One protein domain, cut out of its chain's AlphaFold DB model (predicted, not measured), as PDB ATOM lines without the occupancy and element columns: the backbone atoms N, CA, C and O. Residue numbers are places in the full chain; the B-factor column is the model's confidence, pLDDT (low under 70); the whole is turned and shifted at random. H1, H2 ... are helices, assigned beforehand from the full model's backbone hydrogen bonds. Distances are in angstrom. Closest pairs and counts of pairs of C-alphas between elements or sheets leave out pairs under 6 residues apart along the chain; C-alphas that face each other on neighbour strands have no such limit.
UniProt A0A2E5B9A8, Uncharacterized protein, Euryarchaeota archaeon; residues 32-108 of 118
ATOM      1  N   MET A  32      88.237  24.368  26.516       95.00
ATOM      2  CA  MET A  32      88.627  23.484  25.421       95.00
ATOM      3  C   MET A  32      88.968  24.267  24.153       95.00
ATOM      4  O   MET A  32      90.022  24.055  23.554       95.00
ATOM      5  N   LYS A  33      88.124  25.225  23.758       93.00
ATOM      6  CA  LYS A  33      88.343  26.020  22.543       93.00
ATOM      7  C   LYS A  33      89.666  26.783  22.565       93.00
ATOM      8  O   LYS A  33      90.398  26.766  21.568       93.00
ATOM      9  N   SER A  34      89.986  27.436  23.681       94.50
ATOM     10  CA  SER A  34      91.246  28.159  23.867       94.50
ATOM     11  C   SER A  34      92.446  27.219  23.785       94.50
ATOM     12  O   SER A  34      93.411  27.540  23.089       94.50
ATOM     13  N   TYR A  35      92.370  26.044  24.415       94.69
ATOM     14  CA  TYR A  35      93.448  25.054  24.394       94.69
ATOM     15  C   TYR A  35      93.704  24.497  22.987       94.69
ATOM     16  O   TYR A  35      94.836  24.533  22.500       94.69
ATOM     17  N   LEU A  36      92.654  24.030  22.302       93.31
ATOM     18  CA  LEU A  36      92.760  23.453  20.957       93.31
ATOM     19  C   LEU A  36      93.303  24.470  19.947       93.31
ATOM     20  O   LEU A  36      94.167  24.143  19.128       93.31
ATOM     21  N   THR A  37      92.828  25.717  20.030       92.38
ATOM     22  CA  THR A  37      93.270  26.805  19.147       92.38
ATOM     23  C   THR A  37      94.719  27.202  19.428       92.38
ATOM     24  O   THR A  37      95.506  27.310  18.485       92.38
ATOM     25  N   GLY A  38      95.093  27.370  20.703       92.12
ATOM     26  CA  GLY A  38      96.449  27.748  21.116       92.12
ATOM     27  C   GLY A  38      97.503  26.715  20.715       92.12
ATOM     28  O   GLY A  38      98.551  27.075  20.183       92.12
ATOM     29  N   ASN A  39      97.171  25.430  20.854       91.38
ATOM     30  CA  ASN A  39      98.042  24.307  20.494       91.38
ATOM     31  C   ASN A  39      97.885  23.848  19.031       91.38
ATOM     32  O   ASN A  39      98.471  22.852  18.616       91.38
ATOM     33  N   LYS A  40      97.095  24.569  18.220       90.00
ATOM     34  CA  LYS A  40      96.891  24.324  16.778       90.00
ATOM     35  C   LYS A  40      96.465  22.890  16.425       90.00
ATOM     36  O   LYS A  40      96.774  22.424  15.324       90.00
ATOM     37  N   TRP A  41      95.673  22.250  17.284       91.62
ATOM     38  CA  TRP A  41      95.243  20.854  17.151       91.62
ATOM     39  C   TRP A  41      94.698  20.526  15.765       91.62
ATOM     40  O   TRP A  41      93.871  21.259  15.223       91.62
ATOM     41  N   THR A  42      95.144  19.421  15.175       91.06
ATOM     42  CA  THR A  42      94.659  18.959  13.870       91.06
ATOM     43  C   THR A  42      93.272  18.327  13.979       91.06
ATOM     44  O   THR A  42      92.839  17.894  15.046       91.06
ATOM     45  N   ARG A  43      92.564  18.211  12.846       90.19
ATOM     46  CA  ARG A  43      91.272  17.505  12.795       90.19
ATOM     47  C   ARG A  43      91.401  16.046  13.246       90.19
ATOM     48  O   ARG A  43      90.503  15.552  13.916       90.19
ATOM     49  N   LYS A  44      92.510  15.382  12.894       90.50
ATOM     50  CA  LYS A  44      92.792  13.997  13.294       90.50
ATOM     51  C   LYS A  44      92.952  13.883  14.814       90.50
ATOM     52  O   LYS A  44      92.220  13.114  15.416       90.50
ATOM     53  N   GLN A  45      93.808  14.707  15.422       91.31
ATOM     54  CA  GLN A  45      93.979  14.735  16.884       91.31
ATOM     55  C   GLN A  45      92.666  15.071  17.600       91.31
ATOM     56  O   GLN A  45      92.312  14.435  18.582       91.31
ATOM     57  N   THR A  46      91.888  16.023  17.075       92.75
ATOM     58  CA  THR A  46      90.584  16.366  17.671       92.75
ATOM     59  C   THR A  46      89.600  15.195  17.582       92.75
ATOM     60  O   THR A  46      88.802  14.993  18.489       92.75
ATOM     61  N   LYS A  47      89.652  14.397  16.506       93.50
ATOM     62  CA  LYS A  47      88.830  13.189  16.379       93.50
ATOM     63  C   LYS A  47      89.232  12.128  17.400       93.50
ATOM     64  O   LYS A  47      88.357  11.592  18.064       93.50
ATOM     65  N   GLU A  48      90.532  11.884  17.547       92.56
ATOM     66  CA  GLU A  48      91.073  10.967  18.558       92.56
ATOM     67  C   GLU A  48      90.696  11.409  19.979       92.56
ATOM     68  O   GLU A  48      90.283  10.577  20.775       92.56
ATOM     69  N   LEU A  49      90.733  12.716  20.261       92.44
ATOM     70  CA  LEU A  49      90.237  13.287  21.512       92.44
ATOM     71  C   LEU A  49      88.750  13.006  21.717       92.44
ATOM     72  O   LEU A  49      88.376  12.526  22.778       92.44
ATOM     73  N   ILE A  50      87.893  13.294  20.736       93.94
ATOM     74  CA  ILE A  50      86.441  13.067  20.861       93.94
ATOM     75  C   ILE A  50      86.129  11.589  21.138       93.94
ATOM     76  O   ILE A  50      85.186  11.302  21.870       93.94
ATOM     77  N   ASP A  51      86.924  10.677  20.581       92.50
ATOM     78  CA  ASP A  51      86.772   9.231  20.755       92.50
ATOM     79  C   ASP A  51      87.557   8.685  21.974       92.50
ATOM     80  O   ASP A  51      87.565   7.476  22.211       92.50
ATOM     81  N   SER A  52      88.229   9.551  22.743       92.25
ATOM     82  CA  SER A  52      89.036   9.167  23.910       92.25
ATOM     83  C   SER A  52      88.180   8.791  25.120       92.25
ATOM     84  O   SER A  52      87.055   9.268  25.281       92.25
ATOM     85  N   SER A  53      88.746   7.983  26.021       92.31
ATOM     86  CA  SER A  53      88.087   7.591  27.271       92.31
ATOM     87  C   SER A  53      87.705   8.793  28.134       92.31
ATOM     88  O   SER A  53      86.569   8.844  28.586       92.31
ATOM     89  N   SER A  54      88.585   9.790  28.283       92.56
ATOM     90  CA  SER A  54      88.305  10.994  29.082       92.56
ATOM     91  C   SER A  54      87.118  11.793  28.536       92.56
ATOM     92  O   SER A  54      86.296  12.305  29.291       92.56
ATOM     93  N   MET A  55      86.965  11.878  27.209       94.31
ATOM     94  CA  MET A  55      85.806  12.544  26.598       94.31
ATOM     95  C   MET A  55      84.519  11.719  26.699       94.31
ATOM     96  O   MET A  55      83.428  12.289  26.819       94.31
ATOM     97  N   VAL A  56      84.628  10.389  26.651       94.69
ATOM     98  CA  VAL A  56      83.494   9.484  26.883       94.69
ATOM     99  C   VAL A  56      83.013   9.600  28.327       94.69
ATOM    100  O   VAL A  56      81.820   9.799  28.537       94.69
ATOM    101  N   GLU A  57      83.923   9.565  29.299       94.19
ATOM    102  CA  GLU A  57      83.621   9.756  30.720       94.19
ATOM    103  C   GLU A  57      82.967  11.118  30.965       94.19
ATOM    104  O   GLU A  57      81.886  11.192  31.545       94.19
ATOM    105  N   LEU A  58      83.533  12.196  30.413       95.25
ATOM    106  CA  LEU A  58      82.942  13.534  30.500       95.25
ATOM    107  C   LEU A  58      81.493  13.567  29.979       95.25
ATOM    108  O   LEU A  58      80.631  14.232  30.557       95.25
ATOM    109  N   THR A  59      81.216  12.849  28.887       96.56
ATOM    110  CA  THR A  59      79.867  12.747  28.310       96.56
ATOM    111  C   THR A  59      78.934  11.941  29.217       96.56
ATOM    112  O   THR A  59      77.808  12.371  29.457       96.56
ATOM    113  N   GLN A  60      79.408  10.825  29.777       96.25
ATOM    114  CA  GLN A  60      78.649  10.014  30.736       96.25
ATOM    115  C   GLN A  60      78.282  10.824  31.982       96.25
ATOM    116  O   GLN A  60      77.118  10.845  32.373       96.25
ATOM    117  N   VAL A  61      79.224  11.591  32.538       95.69
ATOM    118  CA  VAL A  61      78.964  12.463  33.694       95.69
ATOM    119  C   VAL A  61      77.905  13.524  33.368       95.69
ATOM    120  O   VAL A  61      77.044  13.819  34.196       95.69
ATOM    121  N   VAL A  62      77.897  14.092  32.156       97.44
ATOM    122  CA  VAL A  62      76.833  15.020  31.722       97.44
ATOM    123  C   VAL A  62      75.457  14.346  31.706       97.44
ATOM    124  O   VAL A  62      74.472  14.948  32.161       97.44
ATOM    125  N   ASP A  63      75.378  13.115  31.207       97.56
ATOM    126  CA  ASP A  63      74.134  12.347  31.147       97.56
ATOM    127  C   ASP A  63      73.643  11.968  32.552       97.56
ATOM    128  O   ASP A  63      72.463  12.147  32.874       97.56
ATOM    129  N   GLU A  64      74.544  11.532  33.429       96.75
ATOM    130  CA  GLU A  64      74.250  11.213  34.827       96.75
ATOM    131  C   GLU A  64      73.777  12.445  35.608       96.75
ATOM    132  O   GLU A  64      72.738  12.407  36.274       96.75
ATOM    133  N   LEU A  65      74.455  13.589  35.460       96.62
ATOM    134  CA  LEU A  65      74.018  14.850  36.065       96.62
ATOM    135  C   LEU A  65      72.655  15.296  35.520       96.62
ATOM    136  O   LEU A  65      71.847  15.863  36.262       96.62
ATOM    137  N   SER A  66      72.359  15.041  34.243       97.25
ATOM    138  CA  SER A  66      71.039  15.321  33.662       97.25
ATOM    139  C   SER A  66      69.941  14.489  34.319       97.25
ATOM    140  O   SER A  66      68.908  15.042  34.711       97.25
ATOM    141  N   GLN A  67      70.184  13.191  34.500       97.50
ATOM    142  CA  GLN A  67      69.279  12.271  35.189       97.50
ATOM    143  C   GLN A  67      69.099  12.659  36.666       97.50
ATOM    144  O   GLN A  67      67.968  12.759  37.152       97.50
ATOM    145  N   TYR A  68      70.187  13.007  37.360       96.81
ATOM    146  CA  TYR A  68      70.151  13.525  38.731       96.81
ATOM    147  C   TYR A  68      69.268  14.778  38.857       96.81
ATOM    148  O   TYR A  68      68.377  14.875  39.713       96.81
ATOM    149  N   ILE A  69      69.463  15.752  37.963       96.00
ATOM    150  CA  ILE A  69      68.667  16.985  37.930       96.00
ATOM    151  C   ILE A  69      67.181  16.664  37.695       96.00
ATOM    152  O   ILE A  69      66.322  17.291  38.331       96.00
ATOM    153  N   ALA A  70      66.886  15.674  36.847       95.69
ATOM    154  CA  ALA A  70      65.543  15.189  36.533       95.69
ATOM    155  C   ALA A  70      64.886  14.343  37.644       95.69
ATOM    156  O   ALA A  70      63.716  13.996  37.507       95.69
ATOM    157  N   ARG A  71      65.569  14.114  38.779       91.94
ATOM    158  CA  ARG A  71      65.099  13.302  39.923       91.94
ATOM    159  C   ARG A  71      65.068  11.795  39.648       91.94
ATOM    160  O   ARG A  71      64.242  11.102  40.238       91.94
ATOM    161  N   ASP A  72      65.964  11.289  38.802       95.94
ATOM    162  CA  ASP A  72      66.178   9.844  38.717       95.94
ATOM    163  C   ASP A  72      66.577   9.277  40.090       95.94
ATOM    164  O   ASP A  72      67.341   9.908  40.828       95.94
ATOM    165  N   LYS A  73      66.034   8.110  40.454       93.75
ATOM    166  CA  LYS A  73      66.204   7.529  41.791       93.75
ATOM    167  C   LYS A  73      67.659   7.146  42.061       93.75
ATOM    168  O   LYS A  73      68.196   7.538  43.092       93.75
ATOM    169  N   TYR A  74      68.292   6.432  41.133       93.69
ATOM    170  CA  TYR A  74      69.655   5.933  41.304       93.69
ATOM    171  C   TYR A  74      70.658   7.084  41.303       93.69
ATOM    172  O   TYR A  74      71.522   7.167  42.173       93.69
ATOM    173  N   MET A  75      70.480   8.043  40.393       94.56
ATOM    174  CA  MET A  75      71.370   9.204  40.328       94.56
ATOM    175  C   MET A  75      71.174  10.153  41.512       94.56
ATOM    176  O   MET A  75      72.118  10.819  41.927       94.56
ATOM    177  N   SER A  76      69.976  10.203  42.104       92.12
ATOM    178  CA  SER A  76      69.734  10.960  43.342       92.12
ATOM    179  C   SER A  76      70.461  10.374  44.548       92.12
ATOM    180  O   SER A  76      70.876  11.139  45.416       92.12
ATOM    181  N   GLU A  77      70.633   9.053  44.592       93.12
ATOM    182  CA  GLU A  77      71.441   8.384  45.614       93.12
ATOM    183  C   GLU A  77      72.940   8.625  45.368       93.12
ATOM    184  O   GLU A  77      73.653   8.994  46.298       93.12
ATOM    185  N   ALA A  78      73.401   8.516  44.116       91.31
ATOM    186  CA  ALA A  78      74.809   8.700  43.753       91.31
ATOM    187  C   ALA A  78      75.314  10.147  43.927       91.31
ATOM    188  O   ALA A  78      76.397  10.368  44.462       91.31
ATOM    189  N   TYR A  79      74.519  11.139  43.512       92.69
ATOM    190  CA  TYR A  79      74.901  12.561  43.480       92.69
ATOM    191  C   TYR A  79      74.199  13.406  44.551       92.69
ATOM    192  O   TYR A  79      74.184  14.638  44.484       92.69
ATOM    193  N   GLY A  80      73.587  12.769  45.554       90.00
ATOM    194  CA  GLY A  80      72.814  13.451  46.596       90.00
ATOM    195  C   GLY A  80      73.609  14.501  47.386       90.00
ATOM    196  O   GLY A  80      73.030  15.467  47.882       90.00
ATOM    197  N   ASN A  81      74.933  14.353  47.448       91.25
ATOM    198  CA  ASN A  81      75.871  15.290  48.069       91.25
ATOM    199  C   ASN A  81      76.087  16.588  47.269       91.25
ATOM    200  O   ASN A  81      76.513  17.584  47.852       91.25
ATOM    201  N   VAL A  82      75.792  16.612  45.965       92.81
ATOM    202  CA  VAL A  82      75.968  17.793  45.110       92.81
ATOM    203  C   VAL A  82      74.641  18.548  44.989       92.81
ATOM    204  O   VAL A  82      73.704  18.046  44.374       92.81
ATOM    205  N   PRO A  83      74.516  19.792  45.487       94.12
ATOM    206  CA  PRO A  83      73.286  20.562  45.342       94.12
ATOM    207  C   PRO A  83      72.876  20.732  43.872       94.12
ATOM    208  O   PRO A  83      73.686  21.088  43.018       94.12
ATOM    209  N   LYS A  84      71.583  20.590  43.558       94.56
ATOM    210  CA  LYS A  84      71.072  20.722  42.176       94.56
ATOM    211  C   LYS A  84      71.480  22.010  41.448       94.56
ATOM    212  O   LYS A  84      71.766  21.931  40.252       94.56
ATOM    213  N   PRO A  85      71.518  23.194  42.092       96.06
ATOM    214  CA  PRO A  85      72.030  24.396  41.438       96.06
ATOM    215  C   PRO A  85      73.498  24.265  41.010       96.06
ATOM    216  O   PRO A  85      73.864  24.769  39.953       96.06
ATOM    217  N   GLN A  86      74.321  23.569  41.799       95.38
ATOM    218  CA  GLN A  86      75.719  23.289  41.476       95.38
ATOM    219  C   GLN A  86      75.824  22.249  40.357       95.38
ATOM    220  O   GLN A  86      76.500  22.516  39.367       95.38
ATOM    221  N   ALA A  87      75.063  21.152  40.429       96.38
ATOM    222  CA  ALA A  87      75.001  20.146  39.364       96.38
ATOM    223  C   ALA A  87      74.646  20.760  37.997       96.38
ATOM    224  O   ALA A  87      75.269  20.447  36.989       96.38
ATOM    225  N   ARG A  88      73.700  21.714  37.953       97.31
ATOM    226  CA  ARG A  88      73.356  22.452  36.721       97.31
ATOM    227  C   ARG A  88      74.532  23.254  36.161       97.31
ATOM    228  O   ARG A  88      74.693  23.310  34.944       97.31
ATOM    229  N   LYS A  89      75.324  23.899  37.025       97.38
ATOM    230  CA  LYS A  89      76.508  24.669  36.609       97.38
ATOM    231  C   LYS A  89      77.597  23.744  36.072       97.38
ATOM    232  O   LYS A  89      78.121  24.020  34.999       97.38
ATOM    233  N   ILE A  90      77.876  22.649  36.781       96.56
ATOM    234  CA  ILE A  90      78.877  21.651  36.384       96.56
ATOM    235  C   ILE A  90      78.497  21.015  35.044       96.56
ATOM    236  O   ILE A  90      79.289  21.043  34.107       96.56
ATOM    237  N   ARG A  91      77.252  20.548  34.907       97.31
ATOM    238  CA  ARG A  91      76.756  19.967  33.657       97.31
ATOM    239  C   ARG A  91      76.919  20.929  32.482       97.31
ATOM    240  O   ARG A  91      77.465  20.549  31.456       97.31
ATOM    241  N   LYS A  92      76.503  22.192  32.642       97.94
ATOM    242  CA  LYS A  92      76.641  23.216  31.592       97.94
ATOM    243  C   LYS A  92      78.104  23.450  31.204       97.94
ATOM    244  O   LYS A  92      78.409  23.675  30.033       97.94
ATOM    245  N   TYR A  93      79.004  23.435  32.181       97.44
ATOM    246  CA  TYR A  93      80.434  23.568  31.941       97.44
ATOM    247  C   TYR A  93      80.972  22.396  31.107       97.44
ATOM    248  O   TYR A  93      81.561  22.632  30.053       97.44
ATOM    249  N   PHE A  94      80.685  21.152  31.496       97.19
ATOM    250  CA  PHE A  94      81.096  19.963  30.740       97.19
ATOM    251  C   PHE A  94      80.471  19.899  29.340       97.19
ATOM    252  O   PHE A  94      81.173  19.626  28.368       97.19
ATOM    253  N   GLU A  95      79.188  20.249  29.197       97.25
ATOM    254  CA  GLU A  95      78.531  20.398  27.890       97.25
ATOM    255  C   GLU A  95      79.283  21.393  26.995       97.25
ATOM    256  O   GLU A  95      79.474  21.136  25.808       97.25
ATOM    257  N   THR A  96      79.751  22.511  27.558       97.31
ATOM    258  CA  THR A  96      80.527  23.516  26.813       97.31
ATOM    259  C   THR A  96      81.871  22.945  26.359       97.31
ATOM    260  O   THR A  96      82.219  23.087  25.193       97.31
ATOM    261  N   VAL A  97      82.591  22.236  27.238       96.44
ATOM    262  CA  VAL A  97      83.863  21.564  26.906       96.44
ATOM    263  C   VAL A  97      83.676  20.559  25.760       96.44
ATOM    264  O   VAL A  97      84.468  20.540  24.816       96.44
ATOM    265  N   ILE A  98      82.604  19.762  25.805       96.69
ATOM    266  CA  ILE A  98      82.290  18.778  24.761       96.69
ATOM    267  C   ILE A  98      81.940  19.460  23.437       96.69
ATOM    268  O   ILE A  98      82.432  19.060  22.377       96.69
ATOM    269  N   ASN A  99      81.083  20.479  23.487       97.19
ATOM    270  CA  ASN A  99      80.643  21.197  22.297       97.19
ATOM    271  C   ASN A  99      81.805  21.932  21.631       97.19
ATOM    272  O   ASN A  99      81.957  21.815  20.421       97.19
ATOM    273  N   ASP A 100      82.681  22.573  22.404       96.38
ATOM    274  CA  ASP A 100      83.888  23.225  21.898       96.38
ATOM    275  C   ASP A 100      84.771  22.252  21.095       96.38
ATOM    276  O   ASP A 100      85.237  22.592  20.005       96.38
ATOM    277  N   ALA A 101      84.981  21.023  21.588       95.62
ATOM    278  CA  ALA A 101      85.755  20.008  20.868       95.62
ATOM    279  C   ALA A 101      85.072  19.584  19.556       95.62
ATOM    280  O   ALA A 101      85.720  19.505  18.506       95.62
ATOM    281  N   LYS A 102      83.754  19.341  19.596       95.56
ATOM    282  CA  LYS A 102      82.957  18.962  18.417       95.56
ATOM    283  C   LYS A 102      82.939  20.076  17.373       95.56
ATOM    284  O   LYS A 102      83.212  19.818  16.204       95.56
ATOM    285  N   GLU A 103      82.680  21.312  17.785       95.12
ATOM    286  CA  GLU A 103      82.702  22.490  16.917       95.12
ATOM    287  C   GLU A 103      84.085  22.687  16.295       95.12
ATOM    288  O   GLU A 103      84.198  22.880  15.084       95.12
ATOM    289  N   TYR A 104      85.153  22.574  17.088       94.56
ATOM    290  CA  TYR A 104      86.516  22.706  16.583       94.56
ATOM    291  C   TYR A 104      86.849  21.639  15.531       94.56
ATOM    292  O   TYR A 104      87.410  21.957  14.476       94.56
ATOM    293  N   TYR A 105      86.457  20.383  15.777       93.81
ATOM    294  CA  TYR A 105      86.573  19.311  14.792       93.81
ATOM    295  C   TYR A 105      85.859  19.704  13.497       93.81
ATOM    296  O   TYR A 105      86.485  19.700  12.433       93.81
ATOM    297  N   GLU A 106      84.584  20.084  13.582       92.19
ATOM    298  CA  GLU A 106      83.729  20.457  12.454       92.19
ATOM    299  C   GLU A 106      84.268  21.644  11.643       92.19
ATOM    300  O   GLU A 106      84.329  21.571  10.413       92.19
ATOM    301  N   HIS A 107      84.761  22.691  12.302       89.38
ATOM    302  CA  HIS A 107      85.359  23.849  11.637       89.38
ATOM    303  C   HIS A 107      86.665  23.524  10.904       89.38
ATOM    304  O   HIS A 107      86.987  24.166   9.905       89.38
ATOM    305  N   ARG A 108      87.406  22.498  11.341       85.75
ATOM    306  CA  ARG A 108      88.637  22.037  10.677       85.75
ATOM    307  C   ARG A 108      88.404  21.066   9.514       85.75
ATOM    308  O   ARG A 108      89.364  20.450   9.043       85.75
TER     309      ARG A 108
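AT A GLANCE: This is residues 32 to 108 of the 118 residues of an uncharacterized protein of Euryarchaeota archaeon (UniProt A0A2E5B9A8). The domain is a rod built on one long helix, H5, with H3 crossing it at a slant near Arg 91 and the shorter H1 and H2 packed on its last part. Small H4 sits at the other end of the rod, on the last part of H3. The printed part has 77 residues with five named helices, H1 to H5 in chain order, and no named strand; the class is all helix. It is loose, with a radius of gyration of the C-alphas of 14.5 A, and spans 41 by 20 by 16 A.

IN THESE COORDINATES: H5, residues 84 to 107, measures 33.9 A from C-alpha 84 at (71.072, 20.722, 42.176) to C-alpha 107 at (85.359, 23.849, 11.637). H3, residues 53 to 69, measures 24.1 A. H1 is residues 32 to 38, with C-alpha 32 at (88.627, 23.484, 25.421). H2 is residues 43 to 50 and H4 residues 73 to 78.

HOW THE PARTS SIT: H5 is the hub, touching three helices. It touches H3 at a steep tilt of 39 degrees, opposite ways, with the C-alphas of Val 62 and Arg 91 closest at 5.3 A. With residues 97 to 104 alone it touches H1, the same way at a steep 39 degrees; the closest C-alphas, Lys 33 and Asp 100, are 5.3 A apart. With residues 101 to 105 alone it touches H2, opposite ways at a shallow 24 degrees; the closest C-alphas are those of Arg 43 and Tyr 105, 5.4 A. H3 touches H4 with residues 64 to 68 alone, closest at the C-alphas of Tyr 68 and Met 75, 4.8 A. H4 and H5 are apart. In each of the five helices every O i to N i+4 pair is within hydrogen-bond range.

THE WHOLE: The two C-alphas farthest apart, Lys 40 and Lys 73, are 43.0 A apart. The four links are tight, and the printed part has no cut. Its mean pLDDT is 94.3, and no printed residue is under 70.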